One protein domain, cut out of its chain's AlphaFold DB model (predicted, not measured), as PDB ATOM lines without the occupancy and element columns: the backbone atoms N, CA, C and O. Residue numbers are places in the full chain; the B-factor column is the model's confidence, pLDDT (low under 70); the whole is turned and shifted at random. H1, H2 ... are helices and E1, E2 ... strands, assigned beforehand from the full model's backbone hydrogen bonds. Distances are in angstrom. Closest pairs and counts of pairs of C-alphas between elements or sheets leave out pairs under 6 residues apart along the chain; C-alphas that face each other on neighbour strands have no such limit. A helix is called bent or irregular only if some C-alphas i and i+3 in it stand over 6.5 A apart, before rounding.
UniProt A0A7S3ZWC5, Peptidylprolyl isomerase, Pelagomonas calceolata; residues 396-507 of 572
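AT A GLANCE: This is residues 396 to 507 of the 572 residues of the protein "Peptidylprolyl isomerase" of Pelagomonas calceolata (UniProt A0A7S3ZWC5). What shape do these atoms make? One strongly twisted sheet of four antiparallel strands makes the middle, with small helices H1 and H2 toward opposite ends of it. The long link from E3 to H2 passes beside E2 with residues 468 to 469 and covers part of one face with residues 475 to 481, while residues 396 to 401 lie over the opposite face. What are its parts and size? The printed part has 112 residues, 45 of them, under half, in named elements, in the order E1 H1 E2 E3 H2 E4; the class is mixed, helices and strands, and the sheet order is E2 E1 E3 E4. It is compact and rounded, with a radius of gyration of the C-alphas of 13.1 A and spans of 35 by 30 by 22 A.

IN THESE COORDINATES: Where does the first strand run? E1, residues 407 to 415, begins at C-alpha 407 (138.992, 152.749, 188.458) and is 23.3 A long. What follows it? H1 is residues 417 to 421, E2 is residues 429 to 435, 16.2 A long, and E3 is residues 451 to 458, 22.6 A long. How does the last part run? H2, residues 483 to 488, is irregular, with C-alphas 484 and 487 8.2 A apart. E4, residues 489 to 498, is 26.7 A long and ends at C-alpha 498 (160.599, 151.517, 202.996).

HOW THE PARTS SIT: How are the strands paired? E1 and E3, the inner strands, are antiparallel at 159 degrees, with N 411 and O 454 2.9 A apart. Edge strand E2 is antiparallel to E1 at 154 degrees, with N 412 and O 431 2.8 A apart. Edge strand E4 is antiparallel to E3 at 161 degrees, with N 455 and O 493 2.8 A apart. Where are the helices? H1 only grazes the sheet with residues 417 to 421; its closest C-alphas to E2 are those of Cys 420 and Cys 429, 5.9 A apart. H2 only grazes it with residues 485 to 488; its closest C-alphas to E3 are those of Tyr 458 and Asp 488, 5.2 A apart. Do their backbones hold helical pairs? In H1 every O i to N i+4 pair is within hydrogen-bond range; in H2 0 of 2 are, beside 1 of 3 O i to N i+3 pairs.

THE WHOLE: How far does it reach? The two C-alphas farthest apart, those of Asp 487 and Asp 502, are 36.4 A apart. Is it continuous? The printed part has no cut; the links E2 to E3 and E3 to H2 are long. Where is confidence low? The pLDDT is under 70 in residues 437 to 440, 445 to 447, 462 to 466 and 500 to 503.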
ATOM      1  N   TRP A 396     156.078 153.451 190.766       80.31
ATOM      2  CA  TRP A 396     156.037 153.018 192.166       80.31
ATOM      3  C   TRP A 396     154.995 151.942 192.446       80.31
ATOM      4  O   TRP A 396     155.200 151.070 193.286       80.31
ATOM      5  N   PHE A 397     153.863 151.994 191.752       85.44
ATOM      6  CA  PHE A 397     152.719 151.127 192.033       85.44
ATOM      7  C   PHE A 397     152.417 150.158 190.884       85.44
ATOM      8  O   PHE A 397     151.377 149.498 190.883       85.44
ATOM      9  N   GLY A 398     153.331 150.057 189.916       83.38
ATOM     10  CA  GLY A 398     153.268 149.144 188.782       83.38
ATOM     11  C   GLY A 398     152.332 149.604 187.657       83.38
ATOM     12  O   GLY A 398     151.551 150.540 187.833       83.38
ATOM     13  N   PRO A 399     152.361 148.922 186.496       82.19
ATOM     14  CA  PRO A 399     151.597 149.320 185.313       82.19
ATOM     15  C   PRO A 399     150.101 149.488 185.592       82.19
ATOM     16  O   PRO A 399     149.495 148.645 186.263       82.19
ATOM     17  N   GLY A 400     149.514 150.562 185.063       78.19
ATOM     18  CA  GLY A 400     148.096 150.897 185.212       78.19
ATOM     19  C   GLY A 400     147.784 151.748 186.444       78.19
ATOM     20  O   GLY A 400     146.667 152.246 186.560       78.19
ATOM     21  N   ALA A 401     148.756 151.982 187.328       82.06
ATOM     22  CA  ALA A 401     148.600 152.880 188.463       82.06
ATOM     23  C   ALA A 401     148.406 154.338 188.040       82.06
ATOM     24  O   ALA A 401     147.763 155.081 188.771       82.06
ATOM     25  N   SER A 402     148.926 154.760 186.883       77.31
ATOM     26  CA  SER A 402     148.667 156.106 186.352       77.31
ATOM     27  C   SER A 402     147.424 156.190 185.459       77.31
ATOM     28  O   SER A 402     147.114 157.279 184.979       77.31
ATOM     29  N   SER A 403     146.732 155.072 185.201       76.44
ATOM     30  CA  SER A 403     145.656 155.012 184.205       76.44
ATOM     31  C   SER A 403     144.402 155.750 184.671       76.44
ATOM     32  O   SER A 403     143.874 155.489 185.755       76.44
ATOM     33  N   ASP A 404     143.916 156.653 183.821       71.75
ATOM     34  CA  ASP A 404     142.613 157.309 183.959       71.75
ATOM     35  C   ASP A 404     141.483 156.476 183.299       71.75
ATOM     36  O   ASP A 404     140.314 156.836 183.399       71.75
ATOM     37  N   ASP A 405     141.804 155.332 182.683       74.62
ATOM     38  CA  ASP A 405     140.813 154.379 182.155       74.62
ATOM     39  C   ASP A 405     140.413 153.324 183.199       74.62
ATOM     40  O   ASP A 405     139.360 152.697 183.096       74.62
ATOM     41  N   LEU A 406     141.260 153.114 184.211       76.19
ATOM     42  CA  LEU A 406     141.024 152.161 185.289       76.19
ATOM     43  C   LEU A 406     140.505 152.876 186.539       76.19
ATOM     44  O   LEU A 406     141.104 153.831 187.038       76.19
ATOM     45  N   LEU A 407     139.438 152.341 187.129       86.50
ATOM     46  CA  LEU A 407     138.992 152.749 188.458       86.50
ATOM     47  C   LEU A 407     139.909 152.105 189.492       86.50
ATOM     48  O   LEU A 407     139.706 150.963 189.887       86.50
ATOM     49  N   THR A 408     140.956 152.827 189.889       88.25
ATOM     50  CA  THR A 408     141.970 152.314 190.816       88.25
ATOM     51  C   THR A 408     142.195 153.259 191.988       88.25
ATOM     52  O   THR A 408     142.441 154.449 191.785       88.25
ATOM     53  N   THR A 409     142.173 152.734 193.212       91.50
ATOM     54  CA  THR A 409     142.634 153.437 194.418       91.50
ATOM     55  C   THR A 409     143.986 152.898 194.853       91.50
ATOM     56  O   THR A 409     144.233 151.704 194.734       91.50
ATOM     57  N   ILE A 410     144.856 153.763 195.364       91.88
ATOM     58  CA  ILE A 410     146.158 153.409 195.930       91.88
ATOM     59  C   ILE A 410     146.226 154.058 197.304       91.88
ATOM     60  O   ILE A 410     146.109 155.282 197.401       91.88
ATOM     61  N   VAL A 411     146.393 153.254 198.349       92.88
ATOM     62  CA  VAL A 411     146.406 153.732 199.734       92.88
ATOM     63  C   VAL A 411     147.583 153.174 200.522       92.88
ATOM     64  O   VAL A 411     147.971 152.028 200.316       92.88
ATOM     65  N   ASP A 412     148.130 153.978 201.426       92.81
ATOM     66  CA  ASP A 412     149.070 153.562 202.465       92.81
ATOM     67  C   ASP A 412     148.285 153.243 203.743       92.81
ATOM     68  O   ASP A 412     147.479 154.056 204.203       92.81
ATOM     69  N   LEU A 413     148.488 152.035 204.270       92.06
ATOM     70  CA  LEU A 413     147.813 151.518 205.465       92.06
ATOM     71  C   LEU A 413     148.679 151.571 206.727       92.06
ATOM     72  O   LEU A 413     148.203 151.189 207.793       92.06
ATOM     73  N   ASP A 414     149.939 151.990 206.617       90.75
ATOM     74  CA  ASP A 414     150.928 151.923 207.697       90.75
ATOM     75  C   ASP A 414     151.390 153.317 208.149       90.75
ATOM     76  O   ASP A 414     152.493 153.495 208.658       90.75
ATOM     77  N   VAL A 415     150.527 154.323 207.998       88.31
ATOM     78  CA  VAL A 415     150.834 155.716 208.339       88.31
ATOM     79  C   VAL A 415     151.016 155.875 209.862       88.31
ATOM     80  O   VAL A 415     150.117 155.505 210.627       88.31
ATOM     81  N   PRO A 416     152.142 156.443 210.337       86.69
ATOM     82  CA  PRO A 416     152.497 156.457 211.756       86.69
ATOM     83  C   PRO A 416     151.676 157.452 212.587       86.69
ATOM     84  O   PRO A 416     151.117 158.429 212.082       86.69
ATOM     85  N   GLU A 417     151.681 157.242 213.909       86.12
ATOM     86  CA  GLU A 417     150.981 158.070 214.906       86.12
ATOM     87  C   GLU A 417     151.310 159.558 214.796       86.12
ATOM     88  O   GLU A 417     150.402 160.385 214.856       86.12
ATOM     89  N   GLU A 418     152.574 159.908 214.555       84.06
ATOM     90  CA  GLU A 418     152.990 161.304 214.396       84.06
ATOM     91  C   GLU A 418     152.258 161.997 213.238       84.06
ATOM     92  O   GLU A 418     151.905 163.175 213.328       84.06
ATOM     93  N   PHE A 419     152.006 161.274 212.146       84.12
ATOM     94  CA  PHE A 419     151.328 161.828 210.985       84.12
ATOM     95  C   PHE A 419     149.809 161.827 211.171       84.12
ATOM     96  O   PHE A 419     149.174 162.859 210.957       84.12
ATOM     97  N   CYS A 420     149.227 160.721 211.642       85.25
ATOM     98  CA  CYS A 420     147.787 160.622 211.907       85.25
ATOM     99  C   CYS A 420     147.318 161.614 212.984       85.25
ATOM    100  O   CYS A 420     146.251 162.222 212.857       85.25
ATOM    101  N   GLY A 421     148.152 161.855 214.000       84.06
ATOM    102  CA  GLY A 421     147.887 162.805 215.076       84.06
ATOM    103  C   GLY A 421     147.703 164.245 214.588       84.06
ATOM    104  O   GLY A 421     146.881 164.965 215.151       84.06
ATOM    105  N   LYS A 422     148.359 164.655 213.487       82.12
ATOM    106  CA  LYS A 422     148.162 165.987 212.867       82.12
ATOM    107  C   LYS A 422     146.729 166.208 212.372       82.12
ATOM    108  O   LYS A 422     146.311 167.352 212.216       82.12
ATOM    109  N   TYR A 423     145.983 165.126 212.156       80.88
ATOM    110  CA  TYR A 423     144.605 165.128 211.673       80.88
ATOM    111  C   TYR A 423     143.603 164.643 212.732       80.88
ATOM    112  O   TYR A 423     142.450 164.382 212.403       80.88
ATOM    113  N   ASN A 424     144.019 164.531 214.003       87.50
ATOM    114  CA  ASN A 424     143.216 163.965 215.096       87.50
ATOM    115  C   ASN A 424     142.718 162.530 214.826       87.50
ATOM    116  O   ASN A 424     141.637 162.152 215.283       87.50
ATOM    117  N   LEU A 425     143.497 161.723 214.101       84.38
ATOM    118  CA  LEU A 425     143.183 160.319 213.832       84.38
ATOM    119  C   LEU A 425     144.055 159.385 214.668       84.38
ATOM    120  O   LEU A 425     145.197 159.699 215.005       84.38
ATOM    121  N   THR A 426     143.512 158.208 214.978       87.56
ATOM    122  CA  THR A 426     144.271 157.131 215.628       87.56
ATOM    123  C   THR A 426     145.091 156.395 214.578       87.56
ATOM    124  O   THR A 426     144.567 156.074 213.513       87.56
ATOM    125  N   ALA A 427     146.366 156.132 214.868       85.00
ATOM    126  CA  ALA A 427     147.213 155.355 213.975       85.00
ATOM    127  C   ALA A 427     147.025 153.829 214.131       85.00
ATOM    128  O   ALA A 427     146.709 153.362 215.229       85.00
ATOM    129  N   PRO A 428     147.289 153.055 213.061       85.94
ATOM    130  CA  PRO A 428     147.572 153.551 211.714       85.94
ATOM    131  C   PRO A 428     146.306 154.106 211.046       85.94
ATOM    132  O   PRO A 428     145.222 153.538 211.176       85.94
ATOM    133  N   CYS A 429     146.444 155.238 210.356       88.56
ATOM    134  CA  CYS A 429     145.387 155.824 209.532       88.56
ATOM    135  C   CYS A 429     145.674 155.559 208.050       88.56
ATOM    136  O   CYS A 429     146.792 155.210 207.680       88.56
ATOM    137  N   VAL A 430     144.663 155.721 207.196       91.44
ATOM    138  CA  VAL A 430     144.812 155.494 205.754       91.44
ATOM    139  C   VAL A 430     145.209 156.794 205.053       91.44
ATOM    140  O   VAL A 430     144.568 157.828 205.254       91.44
ATOM    141  N   TYR A 431     146.235 156.750 204.202       90.31
ATOM    142  CA  TYR A 431     146.586 157.854 203.302       90.31
ATOM    143  C   TYR A 431     146.337 157.470 201.845       90.31
ATOM    144  O   TYR A 431     146.822 156.454 201.358       90.31
ATOM    145  N   VAL A 432     145.585 158.294 201.123       89.38
ATOM    146  CA  VAL A 432     145.195 158.063 199.732       89.38
ATOM    147  C   VAL A 432     146.231 158.675 198.794       89.38
ATOM    148  O   VAL A 432     146.312 159.895 198.646       89.38
ATOM    149  N   HIS A 433     146.996 157.815 198.125       86.44
ATOM    150  CA  HIS A 433     147.978 158.196 197.109       86.44
ATOM    151  C   HIS A 433     147.341 158.488 195.752       86.44
ATOM    152  O   HIS A 433     147.816 159.354 195.017       86.44
ATOM    153  N   ARG A 434     146.266 157.764 195.430       85.44
ATOM    154  CA  ARG A 434     145.456 157.943 194.221       85.44
ATOM    155  C   ARG A 434     144.062 157.367 194.450       85.44
ATOM    156  O   ARG A 434     143.909 156.380 195.162       85.44
ATOM    157  N   SER A 435     143.047 157.937 193.817       85.81
ATOM    158  CA  SER A 435     141.673 157.432 193.853       85.81
ATOM    159  C   SER A 435     140.941 157.711 192.537       85.81
ATOM    160  O   SER A 435     140.044 158.552 192.462       85.81
ATOM    161  N   GLY A 436     141.310 156.968 191.499       76.00
ATOM    162  CA  GLY A 436     140.656 156.981 190.195       76.00
ATOM    163  C   GLY A 436     141.096 158.119 189.268       76.00
ATOM    164  O   GLY A 436     142.026 158.871 189.589       76.00
ATOM    165  N   PRO A 437     140.439 158.241 188.102       68.81
ATOM    166  CA  PRO A 437     140.775 159.230 187.086       68.81
ATOM    167  C   PRO A 437     140.661 160.647 187.642       68.81
ATOM    168  O   PRO A 437     139.735 160.949 188.392       68.81
ATOM    169  N   GLY A 438     141.602 161.530 187.312       63.94
ATOM    170  CA  GLY A 438     141.534 162.911 187.814       63.94
ATOM    171  C   GLY A 438     142.228 163.166 189.159       63.94
ATOM    172  O   GLY A 438     142.589 164.305 189.429       63.94
ATOM    173  N   SER A 439     142.437 162.141 189.995       68.19
ATOM    174  CA  SER A 439     142.770 162.319 191.425       68.19
ATOM    175  C   SER A 439     144.223 162.707 191.750       68.19
ATOM    176  O   SER A 439     144.520 162.987 192.912       68.19
ATOM    177  N   GLY A 440     145.104 162.780 190.746       66.62
ATOM    178  CA  GLY A 440     146.541 163.011 190.933       66.62
ATOM    179  C   GLY A 440     147.259 161.804 191.552       66.62
ATOM    180  O   GLY A 440     146.631 160.853 192.015       66.62
ATOM    181  N   CYS A 441     148.589 161.811 191.510       77.25
ATOM    182  CA  CYS A 441     149.425 160.764 192.084       77.25
ATOM    183  C   CYS A 441     150.364 161.334 193.149       77.25
ATOM    184  O   CYS A 441     151.320 162.044 192.826       77.25
ATOM    185  N   HIS A 442     150.143 160.970 194.410       78.25
ATOM    186  CA  HIS A 442     151.131 161.190 195.460       78.25
ATOM    187  C   HIS A 442     152.094 160.002 195.494       78.25
ATOM    188  O   HIS A 442     151.673 158.855 195.624       78.25
ATOM    189  N   LEU A 443     153.394 160.265 195.377       76.50
ATOM    190  CA  LEU A 443     154.420 159.221 195.444       76.50
ATOM    191  C   LEU A 443     154.503 158.616 196.858       76.50
ATOM    192  O   LEU A 443     154.157 159.306 197.822       76.50
ATOM    193  N   PRO A 444     154.953 157.356 197.005       74.88
ATOM    194  CA  PRO A 444     155.225 156.787 198.320       74.88
ATOM    195  C   PRO A 444     156.297 157.616 199.034       74.88
ATOM    196  O   PRO A 444     157.241 158.101 198.407       74.88
ATOM    197  N   GLY A 445     156.169 157.776 200.347       68.12
ATOM    198  CA  GLY A 445     157.145 158.532 201.123       68.12
ATOM    199  C   GLY A 445     157.130 158.158 202.596       68.12
ATOM    200  O   GLY A 445     156.397 158.793 203.348       68.12
ATOM    201  N   PRO A 446     157.957 157.194 203.034       57.88
ATOM    202  CA  PRO A 446     158.118 156.945 204.455       57.88
ATOM    203  C   PRO A 446     159.517 157.359 204.947       57.88
ATOM    204  O   PRO A 446     160.532 156.837 204.469       57.88
ATOM    205  N   PRO A 447     159.612 158.302 205.903       53.53
ATOM    206  CA  PRO A 447     160.867 158.643 206.575       53.53
ATOM    207  C   PRO A 447     161.261 157.667 207.693       53.53
ATOM    208  O   PRO A 447     162.384 157.769 208.184       53.53
ATOM    209  N   ASP A 448     160.398 156.719 208.074       71.94
ATOM    210  CA  ASP A 448     160.508 155.956 209.323       71.94
ATOM    211  C   ASP A 448     160.509 154.419 209.175       71.94
ATOM    212  O   ASP A 448     161.305 153.767 209.856       71.94
ATOM    213  N   ALA A 449     159.679 153.814 208.310       84.38
ATOM    214  CA  ALA A 449     159.562 152.348 208.227       84.38
ATOM    215  C   ALA A 449     159.115 151.797 206.852       84.38
ATOM    216  O   ALA A 449     158.894 152.524 205.891       84.38
ATOM    217  N   CYS A 450     159.038 150.464 206.740       88.69
ATOM    218  CA  CYS A 450     158.479 149.770 205.575       88.69
ATOM    219  C   CYS A 450     156.945 149.832 205.604       88.69
ATOM    220  O   CYS A 450     156.348 149.320 206.548       88.69
ATOM    221  N   HIS A 451     156.334 150.429 204.580       90.69
ATOM    222  CA  HIS A 451     154.887 150.652 204.486       90.69
ATOM    223  C   HIS A 451     154.244 149.783 203.399       90.69
ATOM    224  O   HIS A 451     154.861 149.498 202.366       90.69
ATOM    225  N   ARG A 452     152.984 149.393 203.622       91.44
ATOM    226  CA  ARG A 452     152.109 148.669 202.693       91.44
ATOM    227  C   ARG A 452     151.263 149.639 201.887       91.44
ATOM    228  O   ARG A 452     150.365 150.291 202.413       91.44
ATOM    229  N   TYR A 453     151.481 149.615 200.580       92.38
ATOM    230  CA  TYR A 453     150.703 150.364 199.608       92.38
ATOM    231  C   TYR A 453     149.772 149.406 198.880       92.38
ATOM    232  O   TYR A 453     150.218 148.544 198.112       92.38
ATOM    233  N   VAL A 454     148.476 149.541 199.135       93.56
ATOM    234  CA  VAL A 454     147.447 148.684 198.558       93.56
ATOM    235  C   VAL A 454     146.787 149.388 197.386       93.56
ATOM    236  O   VAL A 454     146.192 150.455 197.528       93.56
ATOM    237  N   ARG A 455     146.888 148.759 196.218       93.12
ATOM    238  CA  ARG A 455     146.231 149.166 194.986       93.12
ATOM    239  C   ARG A 455     145.004 148.294 194.759       93.12
ATOM    240  O   ARG A 455     145.136 147.087 194.587       93.12
ATOM    241  N   VAL A 456     143.826 148.903 194.713       93.12
ATOM    242  CA  VAL A 456     142.553 148.214 194.468       93.12
ATOM    243  C   VAL A 456     141.966 148.705 193.153       93.12
ATOM    244  O   VAL A 456     141.784 149.907 192.980       93.12
ATOM    245  N   THR A 457     141.679 147.788 192.236       91.50
ATOM    246  CA  THR A 457     140.985 148.053 190.972       91.50
ATOM    247  C   THR A 457     139.531 147.611 191.087       91.50
ATOM    248  O   THR A 457     139.265 146.509 191.569       91.50
ATOM    249  N   TYR A 458     138.615 148.450 190.610       91.25
ATOM    250  CA  TYR A 458     137.170 148.239 190.642       91.25
ATOM    251  C   TYR A 458     136.598 148.133 189.224       91.25
ATOM    252  O   TYR A 458     137.132 148.743 188.297       91.25
ATOM    253  N   ASP A 459     135.502 147.393 189.063       89.94
ATOM    254  CA  ASP A 459     134.738 147.330 187.808       89.94
ATOM    255  C   ASP A 459     133.877 148.592 187.640       89.94
ATOM    256  O   ASP A 459     133.839 149.219 186.582       89.94
ATOM    257  N   SER A 460     133.241 149.027 188.732       86.00
ATOM    258  CA  SER A 460     132.452 150.253 188.804       86.00
ATOM    259  C   SER A 460     132.610 150.915 190.179       86.00
ATOM    260  O   SER A 460     132.824 150.239 191.177       86.00
ATOM    261  N   CYS A 461     132.586 152.250 190.256       79.69
ATOM    262  CA  CYS A 461     132.662 152.954 191.540       79.69
ATOM    263  C   CYS A 461     132.159 154.404 191.399       79.69
ATOM    264  O   CYS A 461     132.744 155.178 190.638       79.69
ATOM    265  N   PRO A 462     131.085 154.810 192.104       65.94
ATOM    266  CA  PRO A 462     130.480 156.133 191.933       65.94
ATOM    267  C   PRO A 462     131.141 157.248 192.765       65.94
ATOM    268  O   PRO A 462     130.680 158.390 192.717       65.94
ATOM    269  N   VAL A 463     132.182 156.944 193.551       63.91
ATOM    270  CA  VAL A 463     132.766 157.875 194.530       63.91
ATOM    271  C   VAL A 463     134.230 158.153 194.210       63.91
ATOM    272  O   VAL A 463     135.075 157.268 194.306       63.91
ATOM    273  N   TYR A 464     134.536 159.415 193.904       60.84
ATOM    274  CA  TYR A 464     135.909 159.903 193.811       60.84
ATOM    275  C   TYR A 464     136.326 160.547 195.125       60.84
ATOM    276  O   TYR A 464     135.727 161.527 195.578       60.84
ATOM    277  N   VAL A 465     137.364 159.986 195.739       63.81
ATOM    278  CA  VAL A 465     137.996 160.531 196.935       63.81
ATOM    279  C   VAL A 465     139.184 161.392 196.510       63.81
ATOM    280  O   VAL A 465     139.971 161.009 195.651       63.81
ATOM    281  N   ARG A 466     139.317 162.588 197.086       65.38
ATOM    282  CA  ARG A 466     140.515 163.414 196.881       65.38
ATOM    283  C   ARG A 466     141.695 162.775 197.622       65.38
ATOM    284  O   ARG A 466     141.489 162.266 198.722       65.38
ATOM    285  N   GLY A 467     142.894 162.813 197.037       70.00
ATOM    286  CA  GLY A 467     144.119 162.334 197.689       70.00
ATOM    287  C   GLY A 467     144.373 163.001 199.048       70.00
ATOM    288  O   GLY A 467     143.881 164.105 199.303       70.00
ATOM    289  N   GLY A 468     145.123 162.323 199.919       79.31
ATOM    290  CA  GLY A 468     145.411 162.764 201.289       79.31
ATOM    291  C   GLY A 468     144.924 161.794 202.370       79.31
ATOM    292  O   GLY A 468     144.522 160.670 202.083       79.31
ATOM    293  N   VAL A 469     144.967 162.225 203.634       85.38
ATOM    294  CA  VAL A 469     144.519 161.411 204.778       85.38
ATOM    295  C   VAL A 469     143.021 161.138 204.700       85.38
ATOM    296  O   VAL A 469     142.215 162.055 204.521       85.38
ATOM    297  N   ASP A 470     142.635 159.880 204.893       88.12
ATOM    298  CA  ASP A 470     141.240 159.476 204.951       88.12
ATOM    299  C   ASP A 470     140.624 159.747 206.331       88.12
ATOM    300  O   ASP A 470     140.478 158.861 207.168       88.12
ATOM    301  N   ALA A 471     140.257 161.005 206.570       85.62
ATOM    302  CA  ALA A 471     139.625 161.425 207.821       85.62
ATOM    303  C   ALA A 471     138.180 160.917 208.000       85.62
ATOM    304  O   ALA A 471     137.653 160.957 209.109       85.62
ATOM    305  N   ASP A 472     137.552 160.438 206.923       86.69
ATOM    306  CA  ASP A 472     136.139 160.049 206.888       86.69
ATOM    307  C   ASP A 472     135.920 158.521 207.005       86.69
ATOM    308  O   ASP A 472     134.789 158.067 206.839       86.69
ATOM    309  N   ASP A 473     136.974 157.725 207.256       88.31
ATOM    310  CA  ASP A 473     136.930 156.243 207.330       88.31
ATOM    311  C   ASP A 473     136.237 155.601 206.106       88.31
ATOM    312  O   ASP A 473     135.420 154.677 206.196       88.31
ATOM    313  N   ARG A 474     136.539 156.132 204.916       90.56
ATOM    314  CA  ARG A 474     136.008 155.650 203.635       90.56
ATOM    315  C   ARG A 474     136.715 154.388 203.175       90.56
ATOM    316  O   ARG A 474     136.108 153.597 202.455       90.56
ATOM    317  N   PHE A 475     137.970 154.206 203.557       93.31
ATOM    318  CA  PHE A 475     138.767 153.037 203.229       93.31
ATOM    319  C   PHE A 475     138.807 152.067 204.398       93.31
ATOM    320  O   PHE A 475     138.921 152.449 205.558       93.31
ATOM    321  N   ASP A 476     138.731 150.782 204.086       92.81
ATOM    322  CA  ASP A 476     138.972 149.747 205.071       92.81
ATOM    323  C   ASP A 476     140.465 149.732 205.463       92.81
ATOM    324  O   ASP A 476     141.315 149.510 204.595       92.81
ATOM    325  N   PRO A 477     140.817 149.941 206.745       89.81
ATOM    326  CA  PRO A 477     142.209 150.108 207.168       89.81
ATOM    327  C   PRO A 477     143.017 148.803 207.136       89.81
ATOM    328  O   PRO A 477     144.225 148.816 207.357       89.81
ATOM    329  N   VAL A 478     142.371 147.660 206.885       89.19
ATOM    330  CA  VAL A 478     143.034 146.355 206.791       89.19
ATOM    331  C   VAL A 478     143.279 145.980 205.334       89.19
ATOM    332  O   VAL A 478     144.344 145.465 204.999       89.19
ATOM    333  N   THR A 479     142.291 146.219 204.474       93.88
ATOM    334  CA  THR A 479     142.292 145.756 203.079       93.88
ATOM    335  C   THR A 479     142.570 146.856 202.062       93.88
ATOM    336  O   THR A 479     142.840 146.539 200.910       93.88
ATOM    337  N   GLY A 480     142.486 148.134 202.442       93.06
ATOM    338  CA  GLY A 480     142.622 149.277 201.535       93.06
ATOM    339  C   GLY A 480     141.476 149.434 200.534       93.06
ATOM    340  O   GLY A 480     141.563 150.253 199.619       93.06
ATOM    341  N   VAL A 481     140.400 148.660 200.691       94.44
ATOM    342  CA  VAL A 481     139.212 148.719 199.838       94.44
ATOM    343  C   VAL A 481     138.383 149.944 200.203       94.44
ATOM    344  O   VAL A 481     138.075 150.180 201.372       94.44
ATOM    345  N   LEU A 482     137.981 150.714 199.195       92.31
ATOM    346  CA  LEU A 482     137.010 151.785 199.354       92.31
ATOM    347  C   LEU A 482     135.661 151.158 199.713       92.31
ATOM    348  O   LEU A 482     135.053 150.468 198.895       92.31
ATOM    349  N   ARG A 483     135.174 151.405 200.932       92.44
ATOM    350  CA  ARG A 483     133.984 150.743 201.496       92.44
ATOM    351  C   ARG A 483     132.749 150.893 200.607       92.44
ATOM    352  O   ARG A 483     131.957 149.966 200.500       92.44
ATOM    353  N   ALA A 484     132.605 152.043 199.949       90.12
ATOM    354  CA  ALA A 484     131.493 152.325 199.040       90.12
ATOM    355  C   ALA A 484     131.497 151.475 197.754       90.12
ATOM    356  O   ALA A 484     130.479 151.431 197.074       90.12
ATOM    357  N   CYS A 485     132.624 150.837 197.424       91.38
ATOM    358  CA  CYS A 485     132.846 150.073 196.194       91.38
ATOM    359  C   CYS A 485     133.354 148.650 196.500       91.38
ATOM    360  O   CYS A 485     134.006 148.020 195.672       91.38
ATOM    361  N   ALA A 486     133.080 148.141 197.708       92.31
ATOM    362  CA  ALA A 486     133.575 146.843 198.164       92.31
ATOM    363  C   ALA A 486     133.052 145.661 197.328       92.31
ATOM    364  O   ALA A 486     133.771 144.678 197.153       92.31
ATOM    365  N   ASP A 487     131.840 145.777 196.780       93.94
ATOM    366  CA  ASP A 487     131.220 144.741 195.946       93.94
ATOM    367  C   ASP A 487     131.752 144.736 194.498       93.94
ATOM    368  O   ASP A 487     131.558 143.762 193.774       93.94
ATOM    369  N   ASP A 488     132.454 145.794 194.082       93.44
ATOM    370  CA  ASP A 488     132.953 145.994 192.717       93.44
ATOM    371  C   ASP A 488     134.456 145.698 192.574       93.44
ATOM    372  O   ASP A 488     135.060 146.006 191.545       93.44
ATOM    373  N   VAL A 489     135.099 145.137 193.602       94.25
ATOM    374  CA  VAL A 489     136.545 144.865 193.592       94.25
ATOM    375  C   VAL A 489     136.892 143.795 192.554       94.25
ATOM    376  O   VAL A 489     136.472 142.643 192.649       94.25
ATOM    377  N   VAL A 490     137.742 144.163 191.598       94.12
ATOM    378  CA  VAL A 490     138.272 143.276 190.550       94.12
ATOM    379  C   VAL A 490     139.630 142.714 190.947       94.12
ATOM    380  O   VAL A 490     139.913 141.535 190.726       94.12
ATOM    381  N   LYS A 491     140.504 143.558 191.504       93.38
ATOM    382  CA  LYS A 491     141.887 143.186 191.807       93.38
ATOM    383  C   LYS A 491     142.421 143.965 192.999       93.38
ATOM    384  O   LYS A 491     142.168 145.158 193.111       93.38
ATOM    385  N   ILE A 492     143.207 143.297 193.840       93.56
ATOM    386  CA  ILE A 492     143.991 143.924 194.904       93.56
ATOM    387  C   ILE A 492     145.454 143.537 194.690       93.56
ATOM    388  O   ILE A 492     145.791 142.356 194.689       93.56
ATOM    389  N   ASP A 493     146.312 144.534 194.503       91.88
ATOM    390  CA  ASP A 493     147.765 144.398 194.461       91.88
ATOM    391  C   ASP A 493     148.364 145.096 195.689       91.88
ATOM    392  O   ASP A 493     147.910 146.167 196.089       91.88
ATOM    393  N   THR A 494     149.405 144.527 196.292       91.25
ATOM    394  CA  THR A 494     150.122 145.166 197.407       91.25
ATOM    395  C   THR A 494     151.587 145.324 197.053       91.25
ATOM    396  O   THR A 494     152.249 144.364 196.663       91.25
ATOM    397  N   THR A 495     152.090 146.541 197.218       90.19
ATOM    398  CA  THR A 495     153.506 146.881 197.076       90.19
ATOM    399  C   THR A 495     154.036 147.409 198.401       90.19
ATOM    400  O   THR A 495     153.270 147.848 199.258       90.19
ATOM    401  N   TYR A 496     155.346 147.314 198.587       90.38
ATOM    402  CA  TYR A 496     155.998 147.641 199.847       90.38
ATOM    403  C   TYR A 496     157.163 148.574 199.573       90.38
ATOM    404  O   TYR A 496     158.068 148.214 198.819       90.38
ATOM    405  N   TRP A 497     157.154 149.737 200.217       88.62
ATOM    406  CA  TRP A 497     158.228 150.717 200.106       88.62
ATOM    407  C   TRP A 497     158.671 151.160 201.495       88.62
ATOM    408  O   TRP A 497     157.844 151.453 202.353       88.62
ATOM    409  N   GLY A 498     159.979 151.164 201.724       86.06
ATOM    410  CA  GLY A 498     160.599 151.517 202.996       86.06
ATOM    411  C   GLY A 498     161.711 152.549 202.829       86.06
ATOM    412  O   GLY A 498     161.968 152.987 201.707       86.06
ATOM    413  N   PRO A 499     162.380 152.943 203.925       78.69
ATOM    414  CA  PRO A 499     163.345 154.031 203.921       78.69
ATOM    415  C   PRO A 499     164.542 153.785 202.980       78.69
ATOM    416  O   PRO A 499     164.887 152.638 202.677       78.69
ATOM    417  N   PRO A 500     165.227 154.865 202.565       66.56
ATOM    418  CA  PRO A 500     165.020 156.239 203.033       66.56
ATOM    419  C   PRO A 500     163.866 156.951 202.294       66.56
ATOM    420  O   PRO A 500     163.620 156.652 201.129       66.56
ATOM    421  N   ALA A 501     163.167 157.888 202.961       61.06
ATOM    422  CA  ALA A 501     162.013 158.632 202.402       61.06
ATOM    423  C   ALA A 501     162.290 159.234 201.034       61.06
ATOM    424  O   ALA A 501     161.416 159.360 200.182       61.06
ATOM    425  N   ASP A 502     163.531 159.657 200.863       54.53
ATOM    426  CA  ASP A 502     163.976 160.264 199.652       54.53
ATOM    427  C   ASP A 502     164.082 159.163 198.565       54.53
ATOM    428  O   ASP A 502     163.645 159.360 197.444       54.53
ATOM    429  N   ASN A 503     164.629 157.976 198.789       69.69
ATOM    430  CA  ASN A 503     164.711 156.938 197.746       69.69
ATOM    431  C   ASN A 503     164.088 155.626 198.218       69.69
ATOM    432  O   ASN A 503     164.859 154.694 198.497       69.69
ATOM    433  N   PRO A 504     162.740 155.550 198.297       78.94
ATOM    434  CA  PRO A 504     162.089 154.412 198.904       78.94
ATOM    435  C   PRO A 504     162.557 153.116 198.258       78.94
ATOM    436  O   PRO A 504     162.626 152.991 197.031       78.94
ATOM    437  N   LYS A 505     162.946 152.157 199.091       84.50
ATOM    438  CA  LYS A 505     163.409 150.852 198.627       84.50
ATOM    439  C   LYS A 505     162.288 149.838 198.734       84.50
ATOM    440  O   LYS A 505     161.535 149.904 199.710       84.50
ATOM    441  N   PRO A 506     162.182 148.897 197.776       87.25
ATOM    442  CA  PRO A 506     161.318 147.748 197.961       87.25
ATOM    443  C   PRO A 506     161.636 147.108 199.310       87.25
ATOM    444  O   PRO A 506     162.804 147.000 199.692       87.25
ATOM    445  N   CYS A 507     160.604 146.738 200.051       87.06
ATOM    446  CA  CYS A 507     160.751 146.120 201.361       87.06
ATOM    447  C   CYS A 507     159.701 145.014 201.546       87.06
ATOM    448  O   CYS A 507     159.013 144.627 200.604       87.06
TER     449      CYS A 507